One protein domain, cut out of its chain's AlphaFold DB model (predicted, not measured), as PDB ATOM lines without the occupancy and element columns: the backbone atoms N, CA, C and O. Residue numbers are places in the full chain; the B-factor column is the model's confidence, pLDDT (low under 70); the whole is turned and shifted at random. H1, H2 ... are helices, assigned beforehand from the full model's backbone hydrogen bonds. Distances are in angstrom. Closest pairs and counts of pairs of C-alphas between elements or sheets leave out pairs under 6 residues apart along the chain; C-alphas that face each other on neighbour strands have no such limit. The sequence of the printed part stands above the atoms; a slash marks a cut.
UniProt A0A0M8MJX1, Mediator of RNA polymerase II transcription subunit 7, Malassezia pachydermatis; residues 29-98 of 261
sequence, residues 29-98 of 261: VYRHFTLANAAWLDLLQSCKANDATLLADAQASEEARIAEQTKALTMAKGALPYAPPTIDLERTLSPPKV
ATOM      1  N   VAL A  29     -36.501 -47.252   7.838       88.25
ATOM      2  CA  VAL A  29     -36.526 -47.284   9.308       88.25
ATOM      3  C   VAL A  29     -35.333 -48.045   9.899       88.25
ATOM      4  O   VAL A  29     -34.877 -47.688  10.981       88.25
ATOM      5  N   TYR A  30     -34.757 -49.027   9.184       88.12
ATOM      6  CA  TYR A  30     -33.593 -49.785   9.666       88.12
ATOM      7  C   TYR A  30     -32.417 -48.872  10.063       88.12
ATOM      8  O   TYR A  30     -31.668 -49.196  10.982       88.12
ATOM      9  N   ARG A  31     -32.271 -47.704   9.415       89.69
ATOM     10  CA  ARG A  31     -31.200 -46.730   9.695       89.69
ATOM     11  C   ARG A  31     -31.311 -46.107  11.088       89.69
ATOM     12  O   ARG A  31     -30.319 -45.626  11.625       89.69
ATOM     13  N   HIS A  32     -32.505 -46.108  11.679       89.81
ATOM     14  CA  HIS A  32     -32.754 -45.527  12.995       89.81
ATOM     15  C   HIS A  32     -32.415 -46.483  14.147       89.81
ATOM     16  O   HIS A  32     -32.280 -46.022  15.282       89.81
ATOM     17  N   PHE A  33     -32.200 -47.775  13.878       89.06
ATOM     18  CA  PHE A  33     -31.820 -48.781  14.878       89.06
ATOM     19  C   PHE A  33     -30.325 -48.694  15.231       89.06
ATOM     20  O   PHE A  33     -29.530 -49.576  14.914       89.06
ATOM     21  N   THR A  34     -29.934 -47.604  15.892       91.06
ATOM     22  CA  THR A  34     -28.575 -47.393  16.412       91.06
ATOM     23  C   THR A  34     -28.504 -47.682  17.912       91.06
ATOM     24  O   THR A  34     -29.499 -47.545  18.624       91.06
ATOM     25  N   LEU A  35     -27.313 -48.022  18.422       90.50
ATOM     26  CA  LEU A  35     -27.096 -48.242  19.862       90.50
ATOM     27  C   LEU A  35     -27.447 -47.002  20.699       90.50
ATOM     28  O   LEU A  35     -27.984 -47.128  21.796       90.50
ATOM     29  N   ALA A  36     -27.186 -45.805  20.164       88.81
ATOM     30  CA  ALA A  36     -27.543 -44.552  20.818       88.81
ATOM     31  C   ALA A  36     -29.066 -44.397  20.937       88.81
ATOM     32  O   ALA A  36     -29.569 -44.090  22.015       88.81
ATOM     33  N   ASN A  37     -29.806 -44.652  19.854       89.38
ATOM     34  CA  ASN A  37     -31.263 -44.530  19.857       89.38
ATOM     35  C   ASN A  37     -31.936 -45.601  20.729       89.38
ATOM     36  O   ASN A  37     -32.932 -45.301  21.380       89.38
ATOM     37  N   ALA A  38     -31.369 -46.809  20.799       88.38
ATOM     38  CA  ALA A  38     -31.828 -47.853  21.714       88.38
ATOM     39  C   ALA A  38     -31.669 -47.426  23.182       88.38
ATOM     40  O   ALA A  38     -32.629 -47.484  23.943       88.38
ATOM     41  N   ALA A  39     -30.504 -46.887  23.557       88.69
ATOM     42  CA  ALA A  39     -30.282 -46.390  24.915       88.69
ATOM     43  C   ALA A  39     -31.228 -45.231  25.281       88.69
ATOM     44  O   ALA A  39     -31.704 -45.141  26.413       88.69
ATOM     45  N   TRP A  40     -31.537 -44.350  24.323       87.69
ATOM     46  CA  TRP A  40     -32.535 -43.298  24.521       87.69
ATOM     47  C   TRP A  40     -33.953 -43.844  24.693       87.69
ATOM     48  O   TRP A  40     -34.703 -43.314  25.510       87.69
ATOM     49  N   LEU A  41     -34.318 -44.889  23.950       88.06
ATOM     50  CA  LEU A  41     -35.610 -45.555  24.082       88.06
ATOM     51  C   LEU A  41     -35.754 -46.238  25.446       88.06
ATOM     52  O   LEU A  41     -36.795 -46.080  26.076       88.06
ATOM     53  N   ASP A  42     -34.711 -46.903  25.943       88.50
ATOM     54  CA  ASP A  42     -34.723 -47.517  27.276       88.50
ATOM     55  C   ASP A  42     -34.946 -46.463  28.375       88.50
ATOM     56  O   ASP A  42     -35.773 -46.640  29.275       88.50
ATOM     57  N   LEU A  43     -34.265 -45.314  28.272       87.69
ATOM     58  CA  LEU A  43     -34.490 -44.194  29.189       87.69
ATOM     59  C   LEU A  43     -35.914 -43.648  29.081       87.69
ATOM     60  O   LEU A  43     -36.551 -43.410  30.105       87.69
ATOM     61  N   LEU A  44     -36.431 -43.477  27.866       86.19
ATOM     62  CA  LEU A  44     -37.788 -42.991  27.624       86.19
ATOM     63  C   LEU A  44     -38.829 -43.932  28.244       86.19
ATOM     64  O   LEU A  44     -39.714 -43.471  28.967       86.19
ATOM     65  N   GLN A  45     -38.680 -45.244  28.048       87.00
ATOM     66  CA  GLN A  45     -39.535 -46.257  28.666       87.00
ATOM     67  C   GLN A  45     -39.464 -46.204  30.196       87.00
ATOM     68  O   GLN A  45     -40.500 -46.257  30.858       87.00
ATOM     69  N   SER A  46     -38.267 -46.024  30.766       86.31
ATOM     70  CA  SER A  46     -38.100 -45.884  32.219       86.31
ATOM     71  C   SER A  46     -38.759 -44.613  32.774       86.31
ATOM     72  O   SER A  46     -39.362 -44.646  33.845       86.31
ATOM     73  N   CYS A  47     -38.722 -43.503  32.028       82.56
ATOM     74  CA  CYS A  47     -39.388 -42.259  32.413       82.56
ATOM     75  C   CYS A  47     -40.909 -42.415  32.371       82.56
ATOM     76  O   CYS A  47     -41.592 -42.017  33.309       82.56
ATOM     77  N   LYS A  48     -41.439 -43.056  31.325       81.19
ATOM     78  CA  LYS A  48     -42.876 -43.343  31.205       81.19
ATOM     79  C   LYS A  48     -43.396 -44.301  32.268       81.19
ATOM     80  O   LYS A  48     -44.544 -44.178  32.680       81.19
ATOM     81  N   ALA A  49     -42.566 -45.238  32.721       80.75
ATOM     82  CA  ALA A  49     -42.923 -46.122  33.824       80.75
ATOM     83  C   ALA A  49     -43.105 -45.359  35.150       80.75
ATOM     84  O   ALA A  49     -43.921 -45.768  35.974       80.75
ATOM     85  N   ASN A  50     -42.373 -44.255  35.347       78.50
ATOM     86  CA  ASN A  50     -42.448 -43.430  36.556       78.50
ATOM     87  C   ASN A  50     -43.528 -42.337  36.470       78.50
ATOM     88  O   ASN A  50     -44.211 -42.092  37.461       78.50
ATOM     89  N   ASP A  51     -43.711 -41.720  35.298       67.69
ATOM     90  CA  ASP A  51     -44.710 -40.675  35.045       67.69
ATOM     91  C   ASP A  51     -45.712 -41.113  33.962       67.69
ATOM     92  O   ASP A  51     -45.496 -40.944  32.759       67.69
ATOM     93  N   ALA A  52     -46.869 -41.623  34.401       59.56
ATOM     94  CA  ALA A  52     -47.973 -42.041  33.527       59.56
ATOM     95  C   ALA A  52     -48.629 -40.878  32.745       59.56
ATOM     96  O   ALA A  52     -49.419 -41.106  31.832       59.56
ATOM     97  N   THR A  53     -48.309 -39.629  33.083       58.75
ATOM     98  CA  THR A  53     -48.752 -38.408  32.388       58.75
ATOM     99  C   THR A  53     -47.990 -38.137  31.087       58.75
ATOM    100  O   THR A  53     -48.437 -37.313  30.298       58.75
ATOM    101  N   LEU A  54     -46.882 -38.842  30.825       57.75
ATOM    102  CA  LEU A  54     -46.121 -38.776  29.566       57.75
ATOM    103  C   LEU A  54     -46.683 -39.704  28.471       57.75
ATOM    104  O   LEU A  54     -46.022 -39.958  27.457       57.75
ATOM    105  N   LEU A  55     -47.890 -40.247  28.662       57.41
ATOM    106  CA  LEU A  55     -48.641 -40.929  27.613       57.41
ATOM    107  C   LEU A  55     -49.055 -39.891  26.563       57.41
ATOM    108  O   LEU A  55     -50.133 -39.316  26.642       57.41
ATOM    109  N   ALA A  56     -48.151 -39.636  25.617       58.09
ATOM    110  CA  ALA A  56     -48.375 -38.744  24.490       58.09
ATOM    111  C   ALA A  56     -49.730 -39.044  23.833       58.09
ATOM    112  O   ALA A  56     -50.013 -40.197  23.485       58.09
ATOM    113  N   ASP A  57     -50.544 -38.004  23.641       58.94
ATOM    114  CA  ASP A  57     -51.794 -38.099  22.898       58.94
ATOM    115  C   ASP A  57     -51.495 -38.701  21.520       58.94
ATOM    116  O   ASP A  57     -50.778 -38.119  20.702       58.94
ATOM    117  N   ALA A  58     -52.044 -39.886  21.238       59.81
ATOM    118  CA  ALA A  58     -51.774 -40.613  19.994       59.81
ATOM    119  C   ALA A  58     -52.172 -39.820  18.728       59.81
ATOM    120  O   ALA A  58     -51.753 -40.175  17.629       59.81
ATOM    121  N   GLN A  59     -52.966 -38.758  18.897       63.97
ATOM    122  CA  GLN A  59     -53.477 -37.866  17.856       63.97
ATOM    123  C   GLN A  59     -52.660 -36.573  17.675       63.97
ATOM    124  O   GLN A  59     -52.973 -35.783  16.785       63.97
ATOM    125  N   ALA A  60     -51.635 -36.323  18.497       73.62
ATOM    126  CA  ALA A  60     -50.804 -35.129  18.376       73.62
ATOM    127  C   ALA A  60     -49.927 -35.160  17.109       73.62
ATOM    128  O   ALA A  60     -49.519 -36.223  16.634       73.62
ATOM    129  N   SER A  61     -49.606 -33.970  16.582       80.31
ATOM    130  CA  SER A  61     -48.655 -33.818  15.473       80.31
ATOM    131  C   SER A  61     -47.298 -34.438  15.830       80.31
ATOM    132  O   SER A  61     -46.857 -34.372  16.980       80.31
ATOM    133  N   GLU A  62     -46.615 -35.010  14.839       77.06
ATOM    134  CA  GLU A  62     -45.302 -35.647  14.994       77.06
ATOM    135  C   GLU A  62     -44.280 -34.717  15.664       77.06
ATOM    136  O   GLU A  62     -43.565 -35.121  16.578       77.06
ATOM    137  N   GLU A  63     -44.287 -33.436  15.299       82.38
ATOM    138  CA  GLU A  63     -43.407 -32.419  15.879       82.38
ATOM    139  C   GLU A  63     -43.682 -32.175  17.371       82.38
ATOM    140  O   GLU A  63     -42.751 -31.982  18.155       82.38
ATOM    141  N   ALA A  64     -44.953 -32.218  17.786       83.12
ATOM    142  CA  ALA A  64     -45.343 -32.031  19.182       83.12
ATOM    143  C   ALA A  64     -44.878 -33.214  20.043       83.12
ATOM    144  O   ALA A  64     -44.308 -33.008  21.115       83.12
ATOM    145  N   ARG A  65     -45.018 -34.441  19.526       81.12
ATOM    146  CA  ARG A  65     -44.521 -35.665  20.173       81.12
ATOM    147  C   ARG A  65     -43.004 -35.644  20.334       81.12
ATOM    148  O   ARG A  65     -42.493 -35.938  21.412       81.12
ATOM    149  N   ILE A  66     -42.275 -35.232  19.295       84.62
ATOM    150  CA  ILE A  66     -40.813 -35.080  19.350       84.62
ATOM    151  C   ILE A  66     -40.423 -33.992  20.364       84.62
ATOM    152  O   ILE A  66     -39.465 -34.163  21.121       84.62
ATOM    153  N   ALA A  67     -41.165 -32.884  20.442       85.31
ATOM    154  CA  ALA A  67     -40.915 -31.824  21.419       85.31
ATOM    155  C   ALA A  67     -41.144 -32.289  22.871       85.31
ATOM    156  O   ALA A  67     -40.376 -31.938  23.765       85.31
ATOM    157  N   GLU A  68     -42.175 -33.091  23.129       82.94
ATOM    158  CA  GLU A  68     -42.428 -33.683  24.450       82.94
ATOM    159  C   GLU A  68     -41.380 -34.735  24.810       82.94
ATOM    160  O   GLU A  68     -40.824 -34.698  25.909       82.94
ATOM    161  N   GLN A  69     -41.034 -35.604  23.857       84.12
ATOM    162  CA  GLN A  69     -39.952 -36.573  23.995       84.12
ATOM    163  C   GLN A  69     -38.637 -35.873  24.342       84.12
ATOM    164  O   GLN A  69     -37.968 -36.246  25.299       84.12
ATOM    165  N   THR A  70     -38.250 -34.846  23.589       84.62
ATOM    166  CA  THR A  70     -36.991 -34.129  23.826       84.62
ATOM    167  C   THR A  70     -36.994 -33.426  25.183       84.62
ATOM    168  O   THR A  70     -35.984 -33.483  25.884       84.62
ATOM    169  N   LYS A  71     -38.121 -32.850  25.624       84.81
ATOM    170  CA  LYS A  71     -38.274 -32.317  26.992       84.81
ATOM    171  C   LYS A  71     -38.088 -33.404  28.055       84.81
ATOM    172  O   LYS A  71     -37.308 -33.212  28.981       84.81
ATOM    173  N   ALA A  72     -38.737 -34.558  27.909       82.31
ATOM    174  CA  ALA A  72     -38.589 -35.674  28.843       82.31
ATOM    175  C   ALA A  72     -37.142 -36.202  28.885       82.31
ATOM    176  O   ALA A  72     -36.564 -36.355  29.960       82.31
ATOM    177  N   LEU A  73     -36.512 -36.395  27.722       81.88
ATOM    178  CA  LEU A  73     -35.136 -36.891  27.605       81.88
ATOM    179  C   LEU A  73     -34.091 -35.897  28.126       81.88
ATOM    180  O   LEU A  73     -33.070 -36.311  28.667       81.88
ATOM    181  N   THR A  74     -34.325 -34.592  27.960       81.88
ATOM    182  CA  THR A  74     -33.445 -33.537  28.492       81.88
ATOM    183  C   THR A  74     -33.545 -33.419  30.005       81.88
ATOM    184  O   THR A  74     -32.511 -33.279  30.655       81.88
ATOM    185  N   MET A  75     -34.748 -33.544  30.570       80.69
ATOM    186  CA  MET A  75     -34.950 -33.600  32.021       80.69
ATOM    187  C   MET A  75     -34.324 -34.857  32.635       80.69
ATOM    188  O   MET A  75     -33.700 -34.789  33.689       80.69
ATOM    189  N   ALA A  76     -34.434 -35.995  31.950       74.19
ATOM    190  CA  ALA A  76     -33.904 -37.278  32.400       74.19
ATOM    191  C   ALA A  76     -32.424 -37.509  32.051       74.19
ATOM    192  O   ALA A  76     -31.917 -38.611  32.274       74.19
ATOM    193  N   LYS A  77     -31.722 -36.517  31.477       66.19
ATOM    194  CA  LYS A  77     -30.353 -36.648  30.948       66.19
ATOM    195  C   LYS A  77     -29.328 -36.860  32.073       66.19
ATOM    196  O   LYS A  77     -28.563 -35.966  32.412       66.19
ATOM    197  N   GLY A  78     -29.310 -38.059  32.650       62.56
ATOM    198  CA  GLY A  78     -28.447 -38.433  33.769       62.56
ATOM    199  C   GLY A  78     -27.129 -39.103  33.375       62.56
ATOM    200  O   GLY A  78     -26.231 -39.150  34.210       62.56
ATOM    201  N   ALA A  79     -26.979 -39.631  32.145       58.94
ATOM    202  CA  ALA A  79     -25.792 -40.442  31.811       58.94
ATOM    203  C   ALA A  79     -25.433 -40.635  30.318       58.94
ATOM    204  O   ALA A  79     -24.417 -41.272  30.042       58.94
ATOM    205  N   LEU A  80     -26.207 -40.138  29.340       69.81
ATOM    206  CA  LEU A  80     -25.892 -40.389  27.923       69.81
ATOM    207  C   LEU A  80     -25.011 -39.280  27.312       69.81
ATOM    208  O   LEU A  80     -25.378 -38.104  27.389       69.81
ATOM    209  N   PRO A  81     -23.884 -39.633  26.653       72.31
ATOM    210  CA  PRO A  81     -22.962 -38.671  26.038       72.31
ATOM    211  C   PRO A  81     -23.478 -38.102  24.705       72.31
ATOM    212  O   PRO A  81     -22.837 -37.240  24.107       72.31
ATOM    213  N   TYR A  82     -24.627 -38.580  24.228       75.56
ATOM    214  CA  TYR A  82     -25.190 -38.229  22.929       75.56
ATOM    215  C   TYR A  82     -26.188 -37.063  23.031       75.56
ATOM    216  O   TYR A  82     -26.679 -36.713  24.110       75.56
ATOM    217  N   ALA A  83     -26.484 -36.429  21.897       79.31
ATOM    218  CA  ALA A  83     -27.611 -35.506  21.786       79.31
ATOM    219  C   ALA A  83     -28.932 -36.298  21.683       79.31
ATOM    220  O   ALA A  83     -28.918 -37.420  21.166       79.31
ATOM    221  N   PRO A  84     -30.061 -35.752  22.178       75.94
ATOM    222  CA  PRO A  84     -31.358 -36.383  21.984       75.94
ATOM    223  C   PRO A  84     -31.696 -36.416  20.481       75.94
ATOM    224  O   PRO A  84     -31.464 -35.424  19.786       75.94
ATOM    225  N   PRO A  85     -32.221 -37.536  19.963       80.12
ATOM    226  CA  PRO A  85     -32.548 -37.669  18.550       80.12
ATOM    227  C   PRO A  85     -33.800 -36.858  18.188       80.12
ATOM    228  O   PRO A  85     -34.748 -36.776  18.967       80.12
ATOM    229  N   THR A  86     -33.824 -36.310  16.970       82.56
ATOM    230  CA  THR A  86     -34.964 -35.565  16.388       82.56
ATOM    231  C   THR A  86     -36.084 -36.484  15.885       82.56
ATOM    232  O   THR A  86     -37.061 -36.024  15.313       82.56
ATOM    233  N   ILE A  87     -35.935 -37.797  16.050       83.56
ATOM    234  CA  ILE A  87     -36.879 -38.803  15.566       83.56
ATOM    235  C   ILE A  87     -37.765 -39.247  16.729       83.56
ATOM    236  O   ILE A  87     -37.307 -39.347  17.870       83.56
ATOM    237  N   ASP A  88     -39.019 -39.559  16.424       85.50
ATOM    238  CA  ASP A  88     -39.936 -40.208  17.353       85.50
ATOM    239  C   ASP A  88     -39.473 -41.643  17.650       85.50
ATOM    240  O   ASP A  88     -39.638 -42.551  16.828       85.50
ATOM    241  N   LEU A  89     -38.843 -41.839  18.809       84.56
ATOM    242  CA  LEU A  89     -38.208 -43.105  19.177       84.56
ATOM    243  C   LEU A  89     -39.238 -44.207  19.373       84.56
ATOM    244  O   LEU A  89     -39.007 -45.346  18.980       84.56
ATOM    245  N   GLU A  90     -40.394 -43.876  19.941       83.31
ATOM    246  CA  GLU A  90     -41.422 -44.874  20.194       83.31
ATOM    247  C   GLU A  90     -42.029 -45.378  18.898       83.31
ATOM    248  O   GLU A  90     -42.065 -46.580  18.674       83.31
ATOM    249  N   ARG A  91     -42.465 -44.491  18.001       84.00
ATOM    250  CA  ARG A  91     -43.116 -44.929  16.758       84.00
ATOM    251  C   ARG A  91     -42.168 -45.710  15.847       84.00
ATOM    252  O   ARG A  91     -42.620 -46.579  15.111       84.00
ATOM    253  N   THR A  92     -40.880 -45.369  15.858       85.62
ATOM    254  CA  THR A  92     -39.904 -45.949  14.925       85.62
ATOM    255  C   THR A  92     -39.237 -47.220  15.436       85.62
ATOM    256  O   THR A  92     -38.955 -48.103  14.629       85.62
ATOM    257  N   LEU A  93     -38.983 -47.326  16.743       87.75
ATOM    258  CA  LEU A  93     -38.224 -48.439  17.324       87.75
ATOM    259  C   LEU A  93     -39.083 -49.392  18.155       87.75
ATOM    260  O   LEU A  93     -38.637 -50.508  18.424       87.75
ATOM    261  N   SER A  94     -40.291 -48.989  18.571       86.56
ATOM    262  CA  SER A  94     -41.190 -49.930  19.238       86.56
ATOM    263  C   SER A  94     -41.744 -50.951  18.239       86.56
ATOM    264  O   SER A  94     -41.960 -50.631  17.064       86.56
ATOM    265  N   PRO A  95     -41.979 -52.195  18.686       88.19
ATOM    266  CA  PRO A  95     -42.697 -53.167  17.883       88.19
ATOM    267  C   PRO A  95     -44.078 -52.630  17.477       88.19
ATOM    268  O   PRO A  95     -44.723 -51.931  18.264       88.19
ATOM    269  N   PRO A  96     -44.570 -52.978  16.277       85.69
ATOM    270  CA  PRO A  96     -45.925 -52.631  15.879       85.69
ATOM    271  C   PRO A  96     -46.941 -53.235  16.856       85.69
ATOM    272  O   PRO A  96     -46.741 -54.321  17.403       85.69
ATOM    273  N   LYS A  97     -48.056 -52.530  17.058       85.56
ATOM    274  CA  LYS A  97     -49.136 -52.982  17.937       85.56
ATOM    275  C   LYS A  97     -49.872 -54.155  17.296       85.56
ATOM    276  O   LYS A  97     -50.573 -53.982  16.305       85.56
ATOM    277  N   VAL A  98     -49.701 -55.341  17.876       85.00
ATOM    278  CA  VAL A  98     -50.328 -56.583  17.391       85.00
ATOM    279  C   VAL A  98     -51.845 -56.563  17.598       85.00
ATOM    280  O   VAL A  98     -52.571 -57.082  16.760       85.00
TER     281      VAL A  98
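This is residues 29 to 98 of the 261 residues of the protein "Mediator of RNA polymerase II transcription subunit 7" of Malassezia pachydermatis (UniProt A0A0M8MJX1). What shape do these coordinates draw? Two longer helices, H2 and H3, cross nearly at right angles, with the later part of H3, residues 69 to 73, on residues 40 to 47 of H2. The short H4 packs on the first half of H2, at residues 37 to 41, and the four-residue H1 lies at one end of the rounded body. What is it made of, and how large is it? The printed part has 70 residues with four named helices, H1, H2, H3 and H4 in chain order, and no named strand; its class is all helix. It is compact, with a radius of gyration of the C-alphas of 11.6 A and spans of 32 by 28 by 22 A.

What touches the longest helix? H2, residues 35 to 50, touches H3, residues 62 to 75, about perpendicular at 82 degrees; their closest C-alphas, those of Leu 44 and Leu 73, are 6.7 A apart. H2 also touches H4, residues 89 to 93, and the closest C-alphas there, those of Leu 41 and Leu 89, are 6.1 A apart. Where do the other pairs stand? H1, residues 29 to 32, only just touches H4, with 3 pairs of C-alphas within 8 A, the closest being Val 29 and Thr 92 at 6.7 A. H1 and H2 meet only through their link, and H1 and H3 are apart. H3 and H4 are near each other, their closest C-alphas 8.3 A apart. How do the helix backbones run? In H2, H3 and H4 every O i to N i+4 pair is within hydrogen-bond range; H1 is too short for such a pair, and its 1 pair of O i and N i+3 is within range.

Where do the long helices run? H2 goes from C-alpha 35 at (-27.096, -48.242, 19.862) to C-alpha 50 at (-42.448, -43.430, 36.556), 23.2 A. H3 begins with C-alpha 62 at (-45.302, -35.647, 14.994) and measures 20.0 A from first to last C-alpha. And the short ones? H1 and H4 each measure 5.6 A, and H4 ends with C-alpha 93 at (-38.224, -48.439, 17.324).

How far does it reach? The two C-alphas farthest apart, those of Pro 81 and Val 98, are 33.8 A apart. Are there cuts or long links? The printed part has no cut. The link from H1 to H2 is tight, while those from H2 to H3, 11 residues, and from H3 to H4, 13 residues, are long. Where is confidence low? The mean pLDDT of the printed part is 79.9, and residues 51 to 59 and 77 to 80 are under 70.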